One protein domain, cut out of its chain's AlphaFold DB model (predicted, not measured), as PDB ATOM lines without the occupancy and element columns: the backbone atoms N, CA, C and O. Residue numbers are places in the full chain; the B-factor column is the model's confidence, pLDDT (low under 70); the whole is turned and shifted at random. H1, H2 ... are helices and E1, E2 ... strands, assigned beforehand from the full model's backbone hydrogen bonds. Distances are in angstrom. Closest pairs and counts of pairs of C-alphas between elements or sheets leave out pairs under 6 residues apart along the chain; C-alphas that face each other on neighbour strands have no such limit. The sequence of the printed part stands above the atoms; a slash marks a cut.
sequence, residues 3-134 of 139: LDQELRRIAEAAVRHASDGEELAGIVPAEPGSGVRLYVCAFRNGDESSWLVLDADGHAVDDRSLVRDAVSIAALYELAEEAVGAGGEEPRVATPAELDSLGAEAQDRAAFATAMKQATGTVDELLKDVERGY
ATOM      1  N   LEU A   3      79.352 -34.500  52.234       91.19
ATOM      2  CA  LEU A   3      78.466 -34.226  53.368       91.19
ATOM      3  C   LEU A   3      78.521 -35.277  54.488       91.19
ATOM      4  O   LEU A   3      78.544 -34.911  55.653       91.19
ATOM      5  N   ASP A   4      78.629 -36.571  54.177       91.69
ATOM      6  CA  ASP A   4      78.739 -37.618  55.209       91.69
ATOM      7  C   ASP A   4      79.969 -37.435  56.108       91.69
ATOM      8  O   ASP A   4      79.950 -37.741  57.298       91.69
ATOM      9  N   GLN A   5      81.070 -36.955  55.524       92.75
ATOM     10  CA  GLN A   5      82.303 -36.686  56.260       92.75
ATOM     11  C   GLN A   5      82.172 -35.415  57.098       92.75
ATOM     12  O   GLN A   5      82.621 -35.400  58.240       92.75
ATOM     13  N   GLU A   6      81.534 -34.375  56.553       94.50
ATOM     14  CA  GLU A   6      81.175 -33.173  57.311       94.50
ATOM     15  C   GLU A   6      80.311 -33.536  58.520       94.50
ATOM     16  O   GLU A   6      80.683 -33.219  59.644       94.50
ATOM     17  N   LEU A   7      79.230 -34.290  58.311       96.31
ATOM     18  CA  LEU A   7      78.314 -34.722  59.366       96.31
ATOM     19  C   LEU A   7      79.009 -35.528  60.461       96.31
ATOM     20  O   LEU A   7      78.734 -35.305  61.633       96.31
ATOM     21  N   ARG A   8      79.947 -36.417  60.115       95.81
ATOM     22  CA  ARG A   8      80.746 -37.141  61.120       95.81
ATOM     23  C   ARG A   8      81.597 -36.195  61.967       95.81
ATOM     24  O   ARG A   8      81.595 -36.323  63.186       95.81
ATOM     25  N   ARG A   9      82.273 -35.220  61.349       96.56
ATOM     26  CA  ARG A   9      83.063 -34.217  62.090       96.56
ATOM     27  C   ARG A   9      82.187 -33.345  62.985       96.56
ATOM     28  O   ARG A   9      82.550 -33.076  64.126       96.56
ATOM     29  N   ILE A  10      81.033 -32.920  62.479       98.38
ATOM     30  CA  ILE A  10      80.066 -32.129  63.241       98.38
ATOM     31  C   ILE A  10      79.471 -32.950  64.384       98.38
ATOM     32  O   ILE A  10      79.353 -32.428  65.486       98.38
ATOM     33  N   ALA A  11      79.187 -34.238  64.182       98.06
ATOM     34  CA  ALA A  11      78.742 -35.130  65.249       98.06
ATOM     35  C   ALA A  11      79.784 -35.225  66.369       98.06
ATOM     36  O   ALA A  11      79.442 -35.034  67.533       98.06
ATOM     37  N   GLU A  12      81.059 -35.430  66.024       97.69
ATOM     38  CA  GLU A  12      82.175 -35.421  66.982       97.69
ATOM     39  C   GLU A  12      82.319 -34.081  67.717       97.69
ATOM     40  O   GLU A  12      82.775 -34.049  68.863       97.69
ATOM     41  N   ALA A  13      81.952 -32.968  67.078       98.06
ATOM     42  CA  ALA A  13      81.914 -31.659  67.713       98.06
ATOM     43  C   ALA A  13      80.731 -31.498  68.665       98.06
ATOM     44  O   ALA A  13      80.925 -31.150  69.828       98.06
ATOM     45  N   ALA A  14      79.531 -31.827  68.198       98.06
ATOM     46  CA  ALA A  14      78.289 -31.701  68.936       98.06
ATOM     47  C   ALA A  14      78.286 -32.551  70.214       98.06
ATOM     48  O   ALA A  14      77.911 -32.046  71.269       98.06
ATOM     49  N   VAL A  15      78.785 -33.795  70.175       97.25
ATOM     50  CA  VAL A  15      78.828 -34.663  71.371       97.25
ATOM     51  C   VAL A  15      79.682 -34.096  72.509       97.25
ATOM     52  O   VAL A  15      79.441 -34.432  73.662       97.25
ATOM     53  N   ARG A  16      80.632 -33.188  72.236       96.19
ATOM     54  CA  ARG A  16      81.395 -32.493  73.295       96.19
ATOM     55  C   ARG A  16      80.546 -31.504  74.098       96.19
ATOM     56  O   ARG A  16      80.984 -31.059  75.154       96.19
ATOM     57  N   HIS A  17      79.364 -31.158  73.591       96.62
ATOM     58  CA  HIS A  17      78.386 -30.291  74.242       96.62
ATOM     59  C   HIS A  17      77.215 -31.068  74.864       96.62
ATOM     60  O   HIS A  17      76.318 -30.450  75.445       96.62
ATOM     61  N   ALA A  18      77.191 -32.399  74.737       96.00
ATOM     62  CA  ALA A  18      76.185 -33.223  75.391       96.00
ATOM     63  C   ALA A  18      76.394 -33.205  76.914       96.00
ATOM     64  O   ALA A  18      77.520 -33.334  77.401       96.00
ATOM     65  N   SER A  19      75.305 -33.029  77.656       93.44
ATOM     66  CA  SER A  19      75.284 -33.190  79.112       93.44
ATOM     67  C   SER A  19      75.292 -34.675  79.496       93.44
ATOM     68  O   SER A  19      75.040 -35.551  78.669       93.44
ATOM     69  N   ASP A  20      75.526 -34.981  80.773       91.56
ATOM     70  CA  ASP A  20      75.448 -36.361  81.267       91.56
ATOM     71  C   ASP A  20      74.058 -36.977  81.008       91.56
ATOM     72  O   ASP A  20      73.031 -36.432  81.420       91.56
ATOM     73  N   GLY A  21      74.037 -38.140  80.346       91.69
ATOM     74  CA  GLY A  21      72.808 -38.871  80.000       91.69
ATOM     75  C   GLY A  21      72.070 -38.342  78.769       91.69
ATOM     76  O   GLY A  21      71.018 -38.870  78.418       91.69
ATOM     77  N   GLU A  22      72.612 -37.324  78.112       96.38
ATOM     78  CA  GLU A  22      72.064 -36.768  76.889       96.38
ATOM     79  C   GLU A  22      72.801 -37.308  75.659       96.38
ATOM     80  O   GLU A  22      74.022 -37.467  75.657       96.38
ATOM     81  N   GLU A  23      72.058 -37.560  74.586       96.94
ATOM     82  CA  GLU A  23      72.593 -38.093  73.338       96.94
ATOM     83  C   GLU A  23      72.286 -37.161  72.165       96.94
ATOM     84  O   GLU A  23      71.243 -36.505  72.123       96.94
ATOM     85  N   LEU A  24      73.192 -37.109  71.186       97.81
ATOM     86  CA  LEU A  24      72.955 -36.414  69.924       97.81
ATOM     87  C   LEU A  24      71.930 -37.207  69.102       97.81
ATOM     88  O   LEU A  24      72.235 -38.284  68.595       97.81
ATOM     89  N   ALA A  25      70.722 -36.668  68.976       96.25
ATOM     90  CA  ALA A  25      69.595 -37.322  68.321       96.25
ATOM     91  C   ALA A  25      69.583 -37.113  66.800       96.25
ATOM     92  O   ALA A  25      69.106 -37.977  66.068       96.25
ATOM     93  N   GLY A  26      70.102 -35.981  66.316       95.50
ATOM     94  CA  GLY A  26      70.117 -35.671  64.891       95.50
ATOM     95  C   GLY A  26      70.925 -34.424  64.554       95.50
ATOM     96  O   GLY A  26      71.160 -33.568  65.409       95.50
ATOM     97  N   ILE A  27      71.352 -34.342  63.292       97.62
ATOM     98  CA  ILE A  27      72.011 -33.168  62.718       97.62
ATOM     99  C   ILE A  27      71.353 -32.856  61.381       97.62
ATOM    100  O   ILE A  27      71.350 -33.706  60.491       97.62
ATOM    101  N   VAL A  28      70.882 -31.620  61.222       96.88
ATOM    102  CA  VAL A  28      70.360 -31.107  59.953       96.88
ATOM    103  C   VAL A  28      71.309 -30.032  59.419       96.88
ATOM    104  O   VAL A  28      71.451 -28.974  60.044       96.88
ATOM    105  N   PRO A  29      72.001 -30.273  58.292       97.50
ATOM    106  CA  PRO A  29      72.764 -29.238  57.606       97.50
ATOM    107  C   PRO A  29      71.824 -28.187  57.015       97.50
ATOM    108  O   PRO A  29      70.873 -28.519  56.312       97.50
ATOM    109  N   ALA A  30      72.131 -26.918  57.245       97.62
ATOM    110  CA  ALA A  30      71.351 -25.781  56.786       97.62
ATOM    111  C   ALA A  30      72.256 -24.733  56.129       97.62
ATOM    112  O   ALA A  30      73.386 -24.497  56.557       97.62
ATOM    113  N   GLU A  31      71.745 -24.081  55.093       97.50
ATOM    114  CA  GLU A  31      72.359 -22.907  54.477       97.50
ATOM    115  C   GLU A  31      71.276 -21.838  54.259       97.50
ATOM    116  O   GLU A  31      70.700 -21.747  53.172       97.50
ATOM    117  N   PRO A  32      70.930 -21.056  55.303       94.62
ATOM    118  CA  PRO A  32      69.843 -20.073  55.232       94.62
ATOM    119  C   PRO A  32      70.164 -18.865  54.341       94.62
ATOM    120  O   PRO A  32      69.260 -18.220  53.815       94.62
ATOM    121  N   GLY A  33      71.450 -18.566  54.150       88.44
ATOM    122  CA  GLY A  33      71.949 -17.536  53.244       88.44
ATOM    123  C   GLY A  33      73.153 -18.053  52.464       88.44
ATOM    124  O   GLY A  33      73.857 -18.947  52.928       88.44
ATOM    125  N   SER A  34      73.398 -17.485  51.281       76.94
ATOM    126  CA  SER A  34      74.434 -17.965  50.359       76.94
ATOM    127  C   SER A  34      75.807 -18.073  51.035       76.94
ATOM    128  O   SER A  34      76.382 -17.055  51.428       76.94
ATOM    129  N   GLY A  35      76.339 -19.292  51.127       82.25
ATOM    130  CA  GLY A  35      77.657 -19.590  51.686       82.25
ATOM    131  C   GLY A  35      77.721 -19.715  53.212       82.25
ATOM    132  O   GLY A  35      78.810 -19.937  53.738       82.25
ATOM    133  N   VAL A  36      76.600 -19.598  53.932       91.12
ATOM    134  CA  VAL A  36      76.559 -19.735  55.399       91.12
ATOM    135  C   VAL A  36      76.150 -21.160  55.767       91.12
ATOM    136  O   VAL A  36      74.980 -21.432  56.020       91.12
ATOM    137  N   ARG A  37      77.110 -22.092  55.771       96.31
ATOM    138  CA  ARG A  37      76.872 -23.486  56.178       96.31
ATOM    139  C   ARG A  37      76.808 -23.592  57.705       96.31
ATOM    140  O   ARG A  37      77.793 -23.312  58.387       96.31
ATOM    141  N   LEU A  38      75.666 -24.048  58.206       98.38
ATOM    142  CA  LEU A  38      75.366 -24.266  59.620       98.38
ATOM    143  C   LEU A  38      74.814 -25.678  59.832       98.38
ATOM    144  O   LEU A  38      74.315 -26.313  58.903       98.38
ATOM    145  N   TYR A  39      74.890 -26.171  61.063       98.56
ATOM    146  CA  TYR A  39      74.422 -27.505  61.424       98.56
ATOM    147  C   TYR A  39      73.568 -27.429  62.680       98.56
ATOM    148  O   TYR A  39      74.073 -27.149  63.769       98.56
ATOM    149  N   VAL A  40      72.271 -27.684  62.525       98.62
ATOM    150  CA  VAL A  40      71.316 -27.724  63.634       98.62
ATOM    151  C   VAL A  40      71.433 -29.088  64.304       98.62
ATOM    152  O   VAL A  40      71.102 -30.107  63.704       98.62
ATOM    153  N   CYS A  41      71.938 -29.109  65.535       98.62
ATOM    154  CA  CYS A  41      72.138 -30.317  66.323       98.62
ATOM    155  C   CYS A  41      71.041 -30.425  67.384       98.62
ATOM    156  O   CYS A  41      70.904 -29.543  68.237       98.62
ATOM    157  N   ALA A  42      70.289 -31.522  67.338       98.19
ATOM    158  CA  ALA A  42      69.279 -31.863  68.328       98.19
ATOM    159  C   ALA A  42      69.852 -32.879  69.312       98.19
ATOM    160  O   ALA A  42      70.406 -33.903  68.909       98.19
ATOM    161  N   PHE A  43      69.675 -32.625  70.598       98.38
ATOM    162  CA  PHE A  43      70.064 -33.521  71.672       98.38
ATOM    163  C   PHE A  43      68.827 -33.977  72.432       98.38
ATOM    164  O   PHE A  43      67.838 -33.246  72.504       98.38
ATOM    165  N   ARG A  44      68.881 -35.179  73.003       96.88
ATOM    166  CA  ARG A  44      67.768 -35.754  73.753       96.88
ATOM    167  C   ARG A  44      68.233 -36.380  75.057       96.88
ATOM    168  O   ARG A  44      69.198 -37.140  75.073       96.88
ATOM    169  N   ASN A  45      67.492 -36.105  76.123       94.81
ATOM    170  CA  ASN A  45      67.591 -36.791  77.405       94.81
ATOM    171  C   ASN A  45      66.175 -37.190  77.849       94.81
ATOM    172  O   ASN A  45      65.414 -36.375  78.368       94.81
ATOM    173  N   GLY A  46      65.781 -38.434  77.567       91.56
ATOM    174  CA  GLY A  46      64.391 -38.867  77.732       91.56
ATOM    175  C   GLY A  46      63.446 -38.087  76.812       91.56
ATOM    176  O   GLY A  46      63.604 -38.130  75.593       91.56
ATOM    177  N   ASP A  47      62.482 -37.378  77.400       88.69
ATOM    178  CA  ASP A  47      61.522 -36.534  76.670       88.69
ATOM    179  C   ASP A  47      62.004 -35.078  76.510       88.69
ATOM    180  O   ASP A  47      61.380 -34.290  75.797       88.69
ATOM    181  N   GLU A  48      63.112 -34.700  77.156       92.62
ATOM    182  CA  GLU A  48      63.674 -33.352  77.063       92.62
ATOM    183  C   GLU A  48      64.561 -33.223  75.823       92.62
ATOM    184  O   GLU A  48      65.402 -34.085  75.544       92.62
ATOM    185  N   SER A  49      64.374 -32.128  75.084       95.44
ATOM    186  CA  SER A  49      65.205 -31.770  73.933       95.44
ATOM    187  C   SER A  49      66.058 -30.550  74.260       95.44
ATOM    188  O   SER A  49      65.597 -29.611  74.910       95.44
ATOM    189  N   SER A  50      67.303 -30.562  73.799       98.12
ATOM    190  CA  SER A  50      68.180 -29.394  73.839       98.12
ATOM    191  C   SER A  50      68.897 -29.227  72.504       98.12
ATOM    192  O   SER A  50      68.924 -30.142  71.677       98.12
ATOM    193  N   TRP A  51      69.432 -28.035  72.257       98.62
ATOM    194  CA  TRP A  51      69.756 -27.607  70.900       98.62
ATOM    195  C   TRP A  51      71.079 -26.852  70.833       98.62
ATOM    196  O   TRP A  51      71.431 -26.092  71.739       98.62
ATOM    197  N   LEU A  52      71.808 -27.037  69.734       98.75
ATOM    198  CA  LEU A  52      73.004 -26.261  69.414       98.75
ATOM    199  C   LEU A  52      73.146 -26.113  67.904       98.75
ATOM    200  O   LEU A  52      72.978 -27.085  67.174       98.75
ATOM    201  N   VAL A  53      73.511 -24.923  67.439       98.75
ATOM    202  CA  VAL A  53      73.947 -24.709  66.059       98.75
ATOM    203  C   VAL A  53      75.466 -24.626  66.026       98.75
ATOM    204  O   VAL A  53      76.076 -23.903  66.820       98.75
ATOM    205  N   LEU A  54      76.064 -25.374  65.103       98.75
ATOM    206  CA  LEU A  54      77.493 -25.340  64.818       98.75
ATOM    207  C   LEU A  54      77.758 -24.719  63.443       98.75
ATOM    208  O   LEU A  54      76.962 -24.897  62.518       98.75
ATOM    209  N   ASP A  55      78.880 -24.019  63.302       97.56
ATOM    210  CA  ASP A  55      79.403 -23.591  62.004       97.56
ATOM    211  C   ASP A  55      80.135 -24.731  61.264       97.56
ATOM    212  O   ASP A  55      80.224 -25.866  61.743       97.56
ATOM    213  N   ALA A  56      80.667 -24.435  60.075       95.06
ATOM    214  CA  ALA A  56      81.415 -25.387  59.249       95.06
ATOM    215  C   ALA A  56      82.691 -25.950  59.895       95.06
ATOM    216  O   ALA A  56      83.131 -27.041  59.521       95.06
ATOM    217  N   ASP A  57      83.259 -25.238  60.866       95.50
ATOM    218  CA  ASP A  57      84.444 -25.653  61.614       95.50
ATOM    219  C   ASP A  57      84.076 -26.399  62.913       95.50
ATOM    220  O   ASP A  57      84.946 -26.954  63.588       95.50
ATOM    221  N   GLY A  58      82.782 -26.480  63.243       96.94
ATOM    222  CA  GLY A  58      82.272 -27.128  64.447       96.94
ATOM    223  C   GLY A  58      82.299 -26.233  65.686       96.94
ATOM    224  O   GLY A  58      82.283 -26.759  66.802       96.94
ATOM    225  N   HIS A  59      82.359 -24.907  65.522       97.81
ATOM    226  CA  HIS A  59      82.215 -23.962  66.627       97.81
ATOM    227  C   HIS A  59      80.750 -23.644  66.895       97.81
ATOM    228  O   HIS A  59      79.937 -23.530  65.980       97.81
ATOM    229  N   ALA A  60      80.427 -23.475  68.174       98.31
ATOM    230  CA  ALA A  60      79.101 -23.085  68.616       98.31
ATOM    231  C   ALA A  60      78.755 -21.657  68.180       98.31
ATOM    232  O   ALA A  60      79.526 -20.728  68.418       98.31
ATOM    233  N   VAL A  61      77.571 -21.499  67.589       98.38
ATOM    234  CA  VAL A  61      77.018 -20.206  67.173       98.38
ATOM    235  C   VAL A  61      76.133 -19.649  68.286       98.38
ATOM    236  O   VAL A  61      75.219 -20.333  68.747       98.38
ATOM    237  N   ASP A  62      76.389 -18.414  68.715       98.31
ATOM    238  CA  ASP A  62      75.628 -17.695  69.749       98.31
ATOM    239  C   ASP A  62      74.736 -16.570  69.193       98.31
ATOM    240  O   ASP A  62      73.834 -16.099  69.888       98.31
ATOM    241  N   ASP A  63      74.936 -16.164  67.937       98.06
ATOM    242  CA  ASP A  63      74.100 -15.169  67.267       98.06
ATOM    243  C   ASP A  63      72.662 -15.689  67.112       98.06
ATOM    244  O   ASP A  63      72.376 -16.610  66.339       98.06
ATOM    245  N   ARG A  64      71.729 -15.063  67.840       98.06
ATOM    246  CA  ARG A  64      70.320 -15.463  67.850       98.06
ATOM    247  C   ARG A  64      69.664 -15.384  66.472       98.06
ATOM    248  O   ARG A  64      68.765 -16.176  66.197       98.06
ATOM    249  N   SER A  65      70.058 -14.435  65.624       97.38
ATOM    250  CA  SER A  65      69.504 -14.317  64.272       97.38
ATOM    251  C   SER A  65      69.947 -15.496  63.416       97.38
ATOM    252  O   SER A  65      69.103 -16.155  62.817       97.38
ATOM    253  N   LEU A  66      71.242 -15.825  63.428       97.31
ATOM    254  CA  LEU A  66      71.772 -16.950  62.651       97.31
ATOM    255  C   LEU A  66      71.187 -18.292  63.099       97.31
ATOM    256  O   LEU A  66      70.855 -19.129  62.261       97.31
ATOM    257  N   VAL A  67      71.015 -18.486  64.410       98.44
ATOM    258  CA  VAL A  67      70.367 -19.688  64.955       98.44
ATOM    259  C   VAL A  67      68.927 -19.805  64.458       98.44
ATOM    260  O   VAL A  67      68.531 -20.870  63.983       98.44
ATOM    261  N   ARG A  68      68.150 -18.716  64.512       98.44
ATOM    262  CA  ARG A  68      66.762 -18.704  64.027       98.44
ATOM    263  C   ARG A  68      66.671 -18.990  62.540       98.44
ATOM    264  O   ARG A  68      65.818 -19.776  62.138       98.44
ATOM    265  N   ASP A  69      67.541 -18.390  61.740       98.06
ATOM    266  CA  ASP A  69      67.548 -18.576  60.293       98.06
ATOM    267  C   ASP A  69      67.874 -20.034  59.928       98.06
ATOM    268  O   ASP A  69      67.163 -20.646  59.127       98.06
ATOM    269  N   ALA A  70      68.889 -20.625  60.570       98.44
ATOM    270  CA  ALA A  70      69.286 -22.018  60.359       98.44
ATOM    271  C   ALA A  70      68.189 -23.016  60.749       98.44
ATOM    272  O   ALA A  70      67.878 -23.926  59.983       98.44
ATOM    273  N   VAL A  71      67.581 -22.837  61.925       98.44
ATOM    274  CA  VAL A  71      66.493 -23.705  62.402       98.44
ATOM    275  C   VAL A  71      65.261 -23.559  61.521       98.44
ATOM    276  O   VAL A  71      64.625 -24.556  61.191       98.44
ATOM    277  N   SER A  72      64.945 -22.333  61.102       98.19
ATOM    278  CA  SER A  72      63.790 -22.063  60.249       98.19
ATOM    279  C   SER A  72      63.927 -22.757  58.900       98.19
ATOM    280  O   SER A  72      62.996 -23.439  58.481       98.19
ATOM    281  N   ILE A  73      65.079 -22.636  58.225       97.81
ATOM    282  CA  ILE A  73      65.255 -23.304  56.931       97.81
ATOM    283  C   ILE A  73      65.301 -24.828  57.073       97.81
ATOM    284  O   ILE A  73      64.683 -25.513  56.264       97.81
ATOM    285  N   ALA A  74      65.962 -25.353  58.113       97.25
ATOM    286  CA  ALA A  74      66.002 -26.786  58.400       97.25
ATOM    287  C   ALA A  74      64.590 -27.356  58.595       97.25
ATOM    288  O   ALA A  74      64.191 -28.282  57.893       97.25
ATOM    289  N   ALA A  75      63.801 -26.749  59.482       97.19
ATOM    290  CA  ALA A  75      62.463 -27.224  59.807       97.19
ATOM    291  C   ALA A  75      61.465 -27.042  58.653       97.19
ATOM    292  O   ALA A  75      60.647 -27.923  58.397       97.19
ATOM    293  N   LEU A  76      61.526 -25.920  57.923       97.06
ATOM    294  CA  LEU A  76      60.684 -25.719  56.740       97.06
ATOM    295  C   LEU A  76      60.999 -26.738  55.644       97.06
ATOM    296  O   LEU A  76      60.075 -27.211  54.989       97.06
ATOM    297  N   TYR A  77      62.276 -27.062  55.445       95.69
ATOM    298  CA  TYR A  77      62.698 -28.058  54.467       95.69
ATOM    299  C   TYR A  77      62.196 -29.459  54.836       95.69
ATOM    300  O   TYR A  77      61.582 -30.106  53.994       95.69
ATOM    301  N   GLU A  78      62.346 -29.890  56.094       94.12
ATOM    302  CA  GLU A  78      61.825 -31.189  56.551       94.12
ATOM    303  C   GLU A  78      60.298 -31.295  56.392       94.12
ATOM    304  O   GLU A  78      59.785 -32.286  55.874       94.12
ATOM    305  N   LEU A  79      59.556 -30.245  56.762       95.12
ATOM    306  CA  LEU A  79      58.098 -30.210  56.598       95.12
ATOM    307  C   LEU A  79      57.676 -30.177  55.120       95.12
ATOM    308  O   LEU A  79      56.628 -30.713  54.757       95.12
ATOM    309  N   ALA A  80      58.478 -29.553  54.255       94.81
ATOM    310  CA  ALA A  80      58.246 -29.552  52.816       94.81
ATOM    311  C   ALA A  80      58.499 -30.930  52.193       94.81
ATOM    312  O   ALA A  80      57.705 -31.358  51.354       94.81
ATOM    313  N   GLU A  81      59.561 -31.624  52.611       93.31
ATOM    314  CA  GLU A  81      59.834 -33.008  52.217       93.31
ATOM    315  C   GLU A  81      58.661 -33.917  52.613       93.31
ATOM    316  O   GLU A  81      58.090 -34.587  51.747       93.31
ATOM    317  N   GLU A  82      58.203 -33.832  53.867       91.88
ATOM    318  CA  GLU A  82      57.024 -34.563  54.347       91.88
ATOM    319  C   GLU A  82      55.779 -34.266  53.489       91.88
ATOM    320  O   GLU A  82      55.065 -35.185  53.077       91.88
ATOM    321  N   ALA A  83      55.541 -32.994  53.147       92.25
ATOM    322  CA  ALA A  83      54.380 -32.575  52.363       92.25
ATOM    323  C   ALA A  83      54.366 -33.135  50.929       92.25
ATOM    324  O   ALA A  83      53.286 -33.360  50.375       92.25
ATOM    325  N   VAL A  84      55.533 -33.358  50.319       91.12
ATOM    326  CA  VAL A  84      55.636 -33.982  48.987       91.12
ATOM    327  C   VAL A  84      55.851 -35.498  49.058       91.12
ATOM    328  O   VAL A  84      55.994 -36.144  48.020       91.12
ATOM    329  N   GLY A  85      55.861 -36.077  50.264       85.44
ATOM    330  CA  GLY A  85      56.173 -37.488  50.487       85.44
ATOM    331  C   GLY A  85      57.612 -37.851  50.107       85.44
ATOM    332  O   GLY A  85      57.899 -39.021  49.847       85.44
ATOM    333  N   ALA A  86      58.498 -36.855  50.033       75.06
ATOM    334  CA  ALA A  86      59.927 -37.063  49.913       75.06
ATOM    335  C   ALA A  86      60.494 -37.308  51.316       75.06
ATOM    336  O   ALA A  86      60.105 -36.683  52.291       75.06
ATOM    337  N   GLY A  87      61.392 -38.275  51.420       64.31
ATOM    338  CA  GLY A  87      62.047 -38.647  52.665       64.31
ATOM    339  C   GLY A  87      63.120 -39.652  52.302       64.31
ATOM    340  O   GLY A  87      62.837 -40.837  52.126       64.31
ATOM    341  N   GLY A  88      64.318 -39.145  52.028       63.19
ATOM    342  CA  GLY A  88      65.446 -39.956  51.584       63.19
ATOM    343  C   GLY A  88      66.319 -40.408  52.750       63.19
ATOM    344  O   GLY A  88      66.441 -39.714  53.751       63.19
ATOM    345  N   GLU A  89      66.988 -41.550  52.587       64.81
ATOM    346  CA  GLU A  89      68.060 -41.993  53.495       64.81
ATOM    347  C   GLU A  89      69.338 -41.141  53.361       64.81
ATOM    348  O   GLU A  89      70.224 -41.217  54.211       64.81
ATOM    349  N   GLU A  90      69.458 -40.350  52.290       80.38
ATOM    350  CA  GLU A  90      70.669 -39.591  51.987       80.38
ATOM    351  C   GLU A  90      70.571 -38.154  52.527       80.38
ATOM    352  O   GLU A  90      69.634 -37.433  52.168       80.38
ATOM    353  N   PRO A  91      71.528 -37.712  53.364       84.06
ATOM    354  CA  PRO A  91      71.492 -36.382  53.950       84.06
ATOM    355  C   PRO A  91      71.584 -35.296  52.876       84.06
ATOM    356  O   PRO A  91      72.348 -35.403  51.912       84.06
ATOM    357  N   ARG A  92      70.833 -34.213  53.080       91.31
ATOM    358  CA  ARG A  92      70.819 -33.025  52.220       91.31
ATOM    359  C   ARG A  92      71.038 -31.769  53.045       91.31
ATOM    360  O   ARG A  92      70.906 -31.776  54.265       91.31
ATOM    361  N   VAL A  93      71.415 -30.695  52.363       95.00
ATOM    362  CA  VAL A  93      71.521 -29.374  52.981       95.00
ATOM    363  C   VAL A  93      70.215 -28.641  52.737       95.00
ATOM    364  O   VAL A  93      69.866 -28.385  51.587       95.00
ATOM    365  N   ALA A  94      69.525 -28.268  53.809       96.19
ATOM    366  CA  ALA A  94      68.342 -27.430  53.734       96.19
ATOM    367  C   ALA A  94      68.736 -26.023  53.267       96.19
ATOM    368  O   ALA A  94      69.458 -25.304  53.962       96.19
ATOM    369  N   THR A  95      68.272 -25.623  52.084       96.69
ATOM    370  CA  THR A  95      68.506 -24.281  51.529       96.69
ATOM    371  C   THR A  95      67.198 -23.695  50.997       96.69
ATOM    372  O   THR A  95      66.305 -24.460  50.621       96.69
ATOM    373  N   PRO A  96      67.067 -22.357  50.894       96.19
ATOM    374  CA  PRO A  96      65.897 -21.751  50.259       96.19
ATOM    375  C   PRO A  96      65.674 -22.244  48.821       96.19
ATOM    376  O   PRO A  96      64.539 -22.473  48.423       96.19
ATOM    377  N   ALA A  97      66.750 -22.482  48.062       95.25
ATOM    378  CA  ALA A  97      66.661 -22.964  46.684       95.25
ATOM    379  C   ALA A  97      66.155 -24.416  46.588       95.25
ATOM    380  O   ALA A  97      65.389 -24.747  45.681       95.25
ATOM    381  N   GLU A  98      66.551 -25.279  47.526       94.00
ATOM    382  CA  GLU A  98      66.031 -26.648  47.611       94.00
ATOM    383  C   GLU A  98      64.554 -26.643  48.031       94.00
ATOM    384  O   GLU A  98      63.739 -27.347  47.437       94.00
ATOM    385  N   LEU A  99      64.178 -25.782  48.984       94.50
ATOM    386  CA  LEU A  99      62.784 -25.595  49.390       94.50
ATOM    387  C   LEU A  99      61.903 -25.096  48.226       94.50
ATOM    388  O   LEU A  99      60.806 -25.615  48.008       94.50
ATOM    389  N   ASP A 100      62.393 -24.133  47.442       94.94
ATOM    390  CA  ASP A 100      61.719 -23.651  46.232       94.94
ATOM    391  C   ASP A 100      61.565 -24.765  45.183       94.94
ATOM    392  O   ASP A 100      60.519 -24.878  44.535       94.94
ATOM    393  N   SER A 101      62.587 -25.613  45.034       94.12
ATOM    394  CA  SER A 101      62.571 -26.751  44.108       94.12
ATOM    395  C   SER A 101      61.515 -27.783  44.507       94.12
ATOM    396  O   SER A 101      60.712 -28.178  43.660       94.12
ATOM    397  N   LEU A 102      61.409 -28.125  45.797       93.62
ATOM    398  CA  LEU A 102      60.343 -28.994  46.318       93.62
ATOM    399  C   LEU A 102      58.949 -28.434  46.006       93.62
ATOM    400  O   LEU A 102      58.078 -29.153  45.513       93.62
ATOM    401  N   GLY A 103      58.737 -27.133  46.222       93.69
ATOM    402  CA  GLY A 103      57.466 -26.484  45.895       93.69
ATOM    403  C   GLY A 103      57.154 -26.469  44.394       93.69
ATOM    404  O   GLY A 103      55.988 -26.565  43.992       93.69
ATOM    405  N   ALA A 104      58.177 -26.373  43.542       93.38
ATOM    406  CA  ALA A 104      58.024 -26.445  42.092       93.38
ATOM    407  C   ALA A 104      57.689 -27.867  41.608       93.38
ATOM    408  O   ALA A 104      56.893 -28.010  40.669       93.38
ATOM    409  N   GLU A 105      58.263 -28.884  42.249       92.06
ATOM    410  CA  GLU A 105      58.083 -30.308  41.944       92.06
ATOM    411  C   GLU A 105      56.824 -30.919  42.577       92.06
ATOM    412  O   GLU A 105      56.357 -31.966  42.124       92.06
ATOM    413  N   ALA A 106      56.227 -30.251  43.570       93.50
ATOM    414  CA  ALA A 106      55.020 -30.709  44.250       93.50
ATOM    415  C   ALA A 106      53.887 -31.044  43.264       93.50
ATOM    416  O   ALA A 106      53.419 -30.192  42.499       93.50
ATOM    417  N   GLN A 107      53.399 -32.288  43.332       92.75
ATOM    418  CA  GLN A 107      52.315 -32.784  42.477       92.75
ATOM    419  C   GLN A 107      51.015 -31.987  42.681       92.75
ATOM    420  O   GLN A 107      50.315 -31.684  41.713       92.75
ATOM    421  N   ASP A 108      50.716 -31.619  43.930       94.75
ATOM    422  CA  ASP A 108      49.627 -30.713  44.295       94.75
ATOM    423  C   ASP A 108      50.190 -29.462  44.982       94.75
ATOM    424  O   ASP A 108      50.383 -29.403  46.199       94.75
ATOM    425  N   ARG A 109      50.436 -28.421  44.181       93.75
ATOM    426  CA  ARG A 109      50.967 -27.139  44.665       93.75
ATOM    427  C   ARG A 109      50.022 -26.413  45.627       93.75
ATOM    428  O   ARG A 109      50.489 -25.626  46.445       93.75
ATOM    429  N   ALA A 110      48.708 -26.633  45.533       95.25
ATOM    430  CA  ALA A 110      47.742 -25.976  46.414       95.25
ATOM    431  C   ALA A 110      47.734 -26.627  47.803       95.25
ATOM    432  O   ALA A 110      47.718 -25.919  48.819       95.25
ATOM    433  N   ALA A 111      47.801 -27.959  47.849       94.56
ATOM    434  CA  ALA A 111      47.998 -28.708  49.085       94.56
ATOM    435  C   ALA A 111      49.351 -28.365  49.724       94.56
ATOM    436  O   ALA A 111      49.380 -27.990  50.895       94.56
ATOM    437  N   PHE A 112      50.436 -28.360  48.941       95.81
ATOM    438  CA  PHE A 112      51.765 -27.955  49.405       95.81
ATOM    439  C   PHE A 112      51.757 -26.543  50.007       95.81
ATOM    440  O   PHE A 112      52.175 -26.344  51.142       95.81
ATOM    441  N   ALA A 113      51.185 -25.557  49.308       95.31
ATOM    442  CA  ALA A 113      51.085 -24.192  49.826       95.31
ATOM    443  C   ALA A 113      50.257 -24.095  51.120       95.31
ATOM    444  O   ALA A 113      50.482 -23.199  51.933       95.31
ATOM    445  N   THR A 114      49.282 -24.985  51.317       96.69
ATOM    446  CA  THR A 114      48.506 -25.060  52.562       96.69
ATOM    447  C   THR A 114      49.339 -25.663  53.692       96.69
ATOM    448  O   THR A 114      49.354 -25.092  54.781       96.69
ATOM    449  N   ALA A 115      50.079 -26.741  53.418       95.69
ATOM    450  CA  ALA A 115      51.010 -27.348  54.365       95.69
ATOM    451  C   ALA A 115      52.091 -26.346  54.803       95.69
ATOM    452  O   ALA A 115      52.272 -26.129  55.996       95.69
ATOM    453  N   MET A 116      52.707 -25.620  53.864       96.06
ATOM    454  CA  MET A 116      53.736 -24.621  54.184       96.06
ATOM    455  C   MET A 116      53.211 -23.449  55.022       96.06
ATOM    456  O   MET A 116      53.923 -22.935  55.881       96.06
ATOM    457  N   LYS A 117      51.952 -23.037  54.834       95.25
ATOM    458  CA  LYS A 117      51.324 -22.021  55.702       95.25
ATOM    459  C   LYS A 117      51.122 -22.522  57.130       95.25
ATOM    460  O   LYS A 117      51.210 -21.734  58.066       95.25
ATOM    461  N   GLN A 118      50.809 -23.805  57.298       95.06
ATOM    462  CA  GLN A 118      50.669 -24.424  58.617       95.06
ATOM    463  C   GLN A 118      52.038 -24.637  59.272       95.06
ATOM    464  O   GLN A 118      52.182 -24.383  60.467       95.06
ATOM    465  N   ALA A 119      53.046 -25.003  58.476       94.94
ATOM    466  CA  ALA A 119      54.424 -25.192  58.909       94.94
ATOM    467  C   ALA A 119      54.991 -23.961  59.624       94.94
ATOM    468  O   ALA A 119      55.681 -24.120  60.622       94.94
ATOM    469  N   THR A 120      54.650 -22.738  59.194       93.06
ATOM    470  CA  THR A 120      55.102 -21.505  59.867       93.06
ATOM    471  C   THR A 120      54.768 -21.495  61.362       93.06
ATOM    472  O   THR A 120      55.629 -21.174  62.172       93.06
ATOM    473  N   GLY A 121      53.556 -21.912  61.747       94.56
ATOM    474  CA  GLY A 121      53.175 -21.979  63.162       94.56
ATOM    475  C   GLY A 121      53.948 -23.049  63.938       94.56
ATOM    476  O   GLY A 121      54.324 -22.825  65.085       94.56
ATOM    477  N   THR A 122      54.231 -24.191  63.308       97.00
ATOM    478  CA  THR A 122      55.064 -25.252  63.897       97.00
ATOM    479  C   THR A 122      56.504 -24.782  64.104       97.00
ATOM    480  O   THR A 122      57.080 -25.013  65.165       97.00
ATOM    481  N   VAL A 123      57.071 -24.084  63.118       97.69
ATOM    482  CA  VAL A 123      58.428 -23.528  63.183       97.69
ATOM    483  C   VAL A 123      58.526 -22.468  64.278       97.69
ATOM    484  O   VAL A 123      59.486 -22.488  65.040       97.69
ATOM    485  N   ASP A 124      57.524 -21.602  64.433       97.69
ATOM    486  CA  ASP A 124      57.506 -20.605  65.511       97.69
ATOM    487  C   ASP A 124      57.555 -21.249  66.908       97.69
ATOM    488  O   ASP A 124      58.243 -20.751  67.802       97.69
ATOM    489  N   GLU A 125      56.842 -22.359  67.121       97.94
ATOM    490  CA  GLU A 125      56.910 -23.107  68.384       97.94
ATOM    491  C   GLU A 125      58.259 -23.812  68.561       97.94
ATOM    492  O   GLU A 125      58.826 -23.771  69.656       97.94
ATOM    493  N   LEU A 126      58.816 -24.383  67.489       98.00
ATOM    494  CA  LEU A 126      60.154 -24.969  67.509       98.00
ATOM    495  C   LEU A 126      61.218 -23.925  67.864       98.00
ATOM    496  O   LEU A 126      62.064 -24.193  68.707       98.00
ATOM    497  N   LEU A 127      61.169 -22.721  67.292       98.44
ATOM    498  CA  LEU A 127      62.119 -21.650  67.606       98.44
ATOM    499  C   LEU A 127      62.086 -21.276  69.095       98.44
ATOM    500  O   LEU A 127      63.135 -21.096  69.714       98.44
ATOM    501  N   LYS A 128      60.894 -21.217  69.702       98.12
ATOM    502  CA  LYS A 128      60.749 -20.985  71.149       98.12
ATOM    503  C   LYS A 128      61.309 -22.136  71.979       98.12
ATOM    504  O   LYS A 128      61.775 -21.903  73.094       98.12
ATOM    505  N   ASP A 129      61.191 -23.369  71.499       97.94
ATOM    506  CA  ASP A 129      61.783 -24.534  72.155       97.94
ATOM    507  C   ASP A 129      63.312 -24.514  72.054       97.94
ATOM    508  O   ASP A 129      63.991 -24.614  73.075       97.94
ATOM    509  N   VAL A 130      63.843 -24.235  70.859       98.38
ATOM    510  CA  VAL A 130      65.277 -24.069  70.608       98.38
ATOM    511  C   VAL A 130      65.873 -23.014  71.519       98.38
ATOM    512  O   VAL A 130      66.851 -23.298  72.196       98.38
ATOM    513  N   GLU A 131      65.286 -21.820  71.593       97.88
ATOM    514  CA  GLU A 131      65.810 -20.740  72.436       97.88
ATOM    515  C   GLU A 131      65.776 -21.073  73.930       97.88
ATOM    516  O   GLU A 131      66.644 -20.631  74.682       97.88
ATOM    517  N   ARG A 132      64.786 -21.855  74.370       97.25
ATOM    518  CA  ARG A 132      64.648 -22.283  75.767       97.25
ATOM    519  C   ARG A 132      65.651 -23.375  76.132       97.25
ATOM    520  O   ARG A 132      66.157 -23.372  77.249       97.25
ATOM    521  N   GLY A 133      65.900 -24.295  75.203       97.19
ATOM    522  CA  GLY A 133      66.806 -25.434  75.349       97.19
ATOM    523  C   GLY A 133      68.184 -25.214  74.726       97.19
ATOM    524  O   GLY A 133      68.903 -26.190  74.508       97.19
ATOM    525  N   TYR A 134      68.557 -23.978  74.387       98.50
ATOM    526  CA  TYR A 134      69.823 -23.719  73.708       98.50
ATOM    527  C   TYR A 134      71.002 -23.914  74.666       98.50
ATOM    528  O   TYR A 134      71.007 -23.403  75.786       98.50
TER     529      TYR A 134
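This is residues 3 to 134 of the 139 residues of an uncharacterized protein of Actinobacteria bacterium (UniProt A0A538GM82). A strongly twisted sheet of three strands, E1, E2 and E3, is layered between helix H1 on one face and helix H2 on the other, and H2 runs on past the sheet to make the long axis together with H3 and H4. In that helical part H2 is in the middle, with H3 on it near the far end and the long H4 running back along H2 until its last turn reaches E3. The printed part has 132 residues, with four named helices and three named strands in the order H1, E1, E2, E3, H2, H3, H4. The sheet's order is E1, E2, E3, all antiparallel, and the class is mixed, helices and strands. The whole is compact by its radius of gyration of the C-alphas, 14.7 A, yet elongated in outline, spanning 45 by 29 by 28 A.

H1 is residues 3 to 17, beginning at C-alpha 3 (78.466, -34.226, 53.368) and 21.2 A long from first to last C-alpha. E1 is residues 23 to 30, 20.7 A long. E2 is residues 38 to 45, 23.1 A long, and E3 is residues 48 to 55, 23.9 A long. H2 is residues 64 to 84, 30.2 A long, with C-alpha 64 at (70.320, -15.463, 67.850). H3 is residues 96 to 105, 14.3 A long. H4, the longest helix, is residues 109 to 132, 34.3 A long, has a kink of 30 degrees near residue 121, and ends at C-alpha 132 (64.648, -22.283, 75.767).

E1, E2 and E3 form a meander, each strand the antiparallel neighbour of the one before. E1 and E2 are a hairpin at 159 degrees, with N 25 and O 42 at 2.8 A and N 40 and O 28 at 2.9 A within hydrogen-bond range. E2 and E3 are a hairpin at 158 degrees, with N 41 and O 52 at 2.8 A. There are three layers, helices on both faces of the sheet: H2 and H4 on one face, H1 on the opposite face. H1 has a height over the sheet of 8.5 A and lies over E1, E2 and E3, slantwise to the strands, at 50 degrees to E2 on the local plane. Its closest C-alphas to E1 are those of Val 15 and Leu 24, 6.3 A apart. H2, at a height of 9.3 A, lies over E1 and E2 and runs across the strands, at 89 degrees to E1 on the local plane; its closest C-alphas to E1 are those of Ala 30 and Ala 70, 5.6 A apart. H4, at a height of 15.5 A, lies over E2 and E3; Trp 51 of E3 and Val 130 have the closest C-alphas, 5.7 A apart. H2 and H4 touch, closest at the C-alphas of Ala 83 and Phe 112, 6.1 A, and run opposite ways at 37 degrees, only just a steep tilt. H2 and H3 touch, closest at the C-alphas of Tyr 77 and Leu 99, 5.6 A, the same way at a shallow tilt of 15 degrees. H3 and H4 only just touch, with 3 pairs of C-alphas within 8 A, and only at the corner by their link. H3 is not on the sheet, and H1 is apart from H2, H3 and H4. Every O i to N i+4 pair is within hydrogen-bond range in H2 and H3, against 9 of 11 in H1 and 18 of 20 in H4.

The two C-alphas farthest apart, those of Asp 20 and Ala 110, are 45.7 A apart. The printed part has no cut. The link from H2 to H3, 11 residues, is long. The mean pLDDT of the printed part is 94.5, and residues 87 to 89, in that link, are under 70.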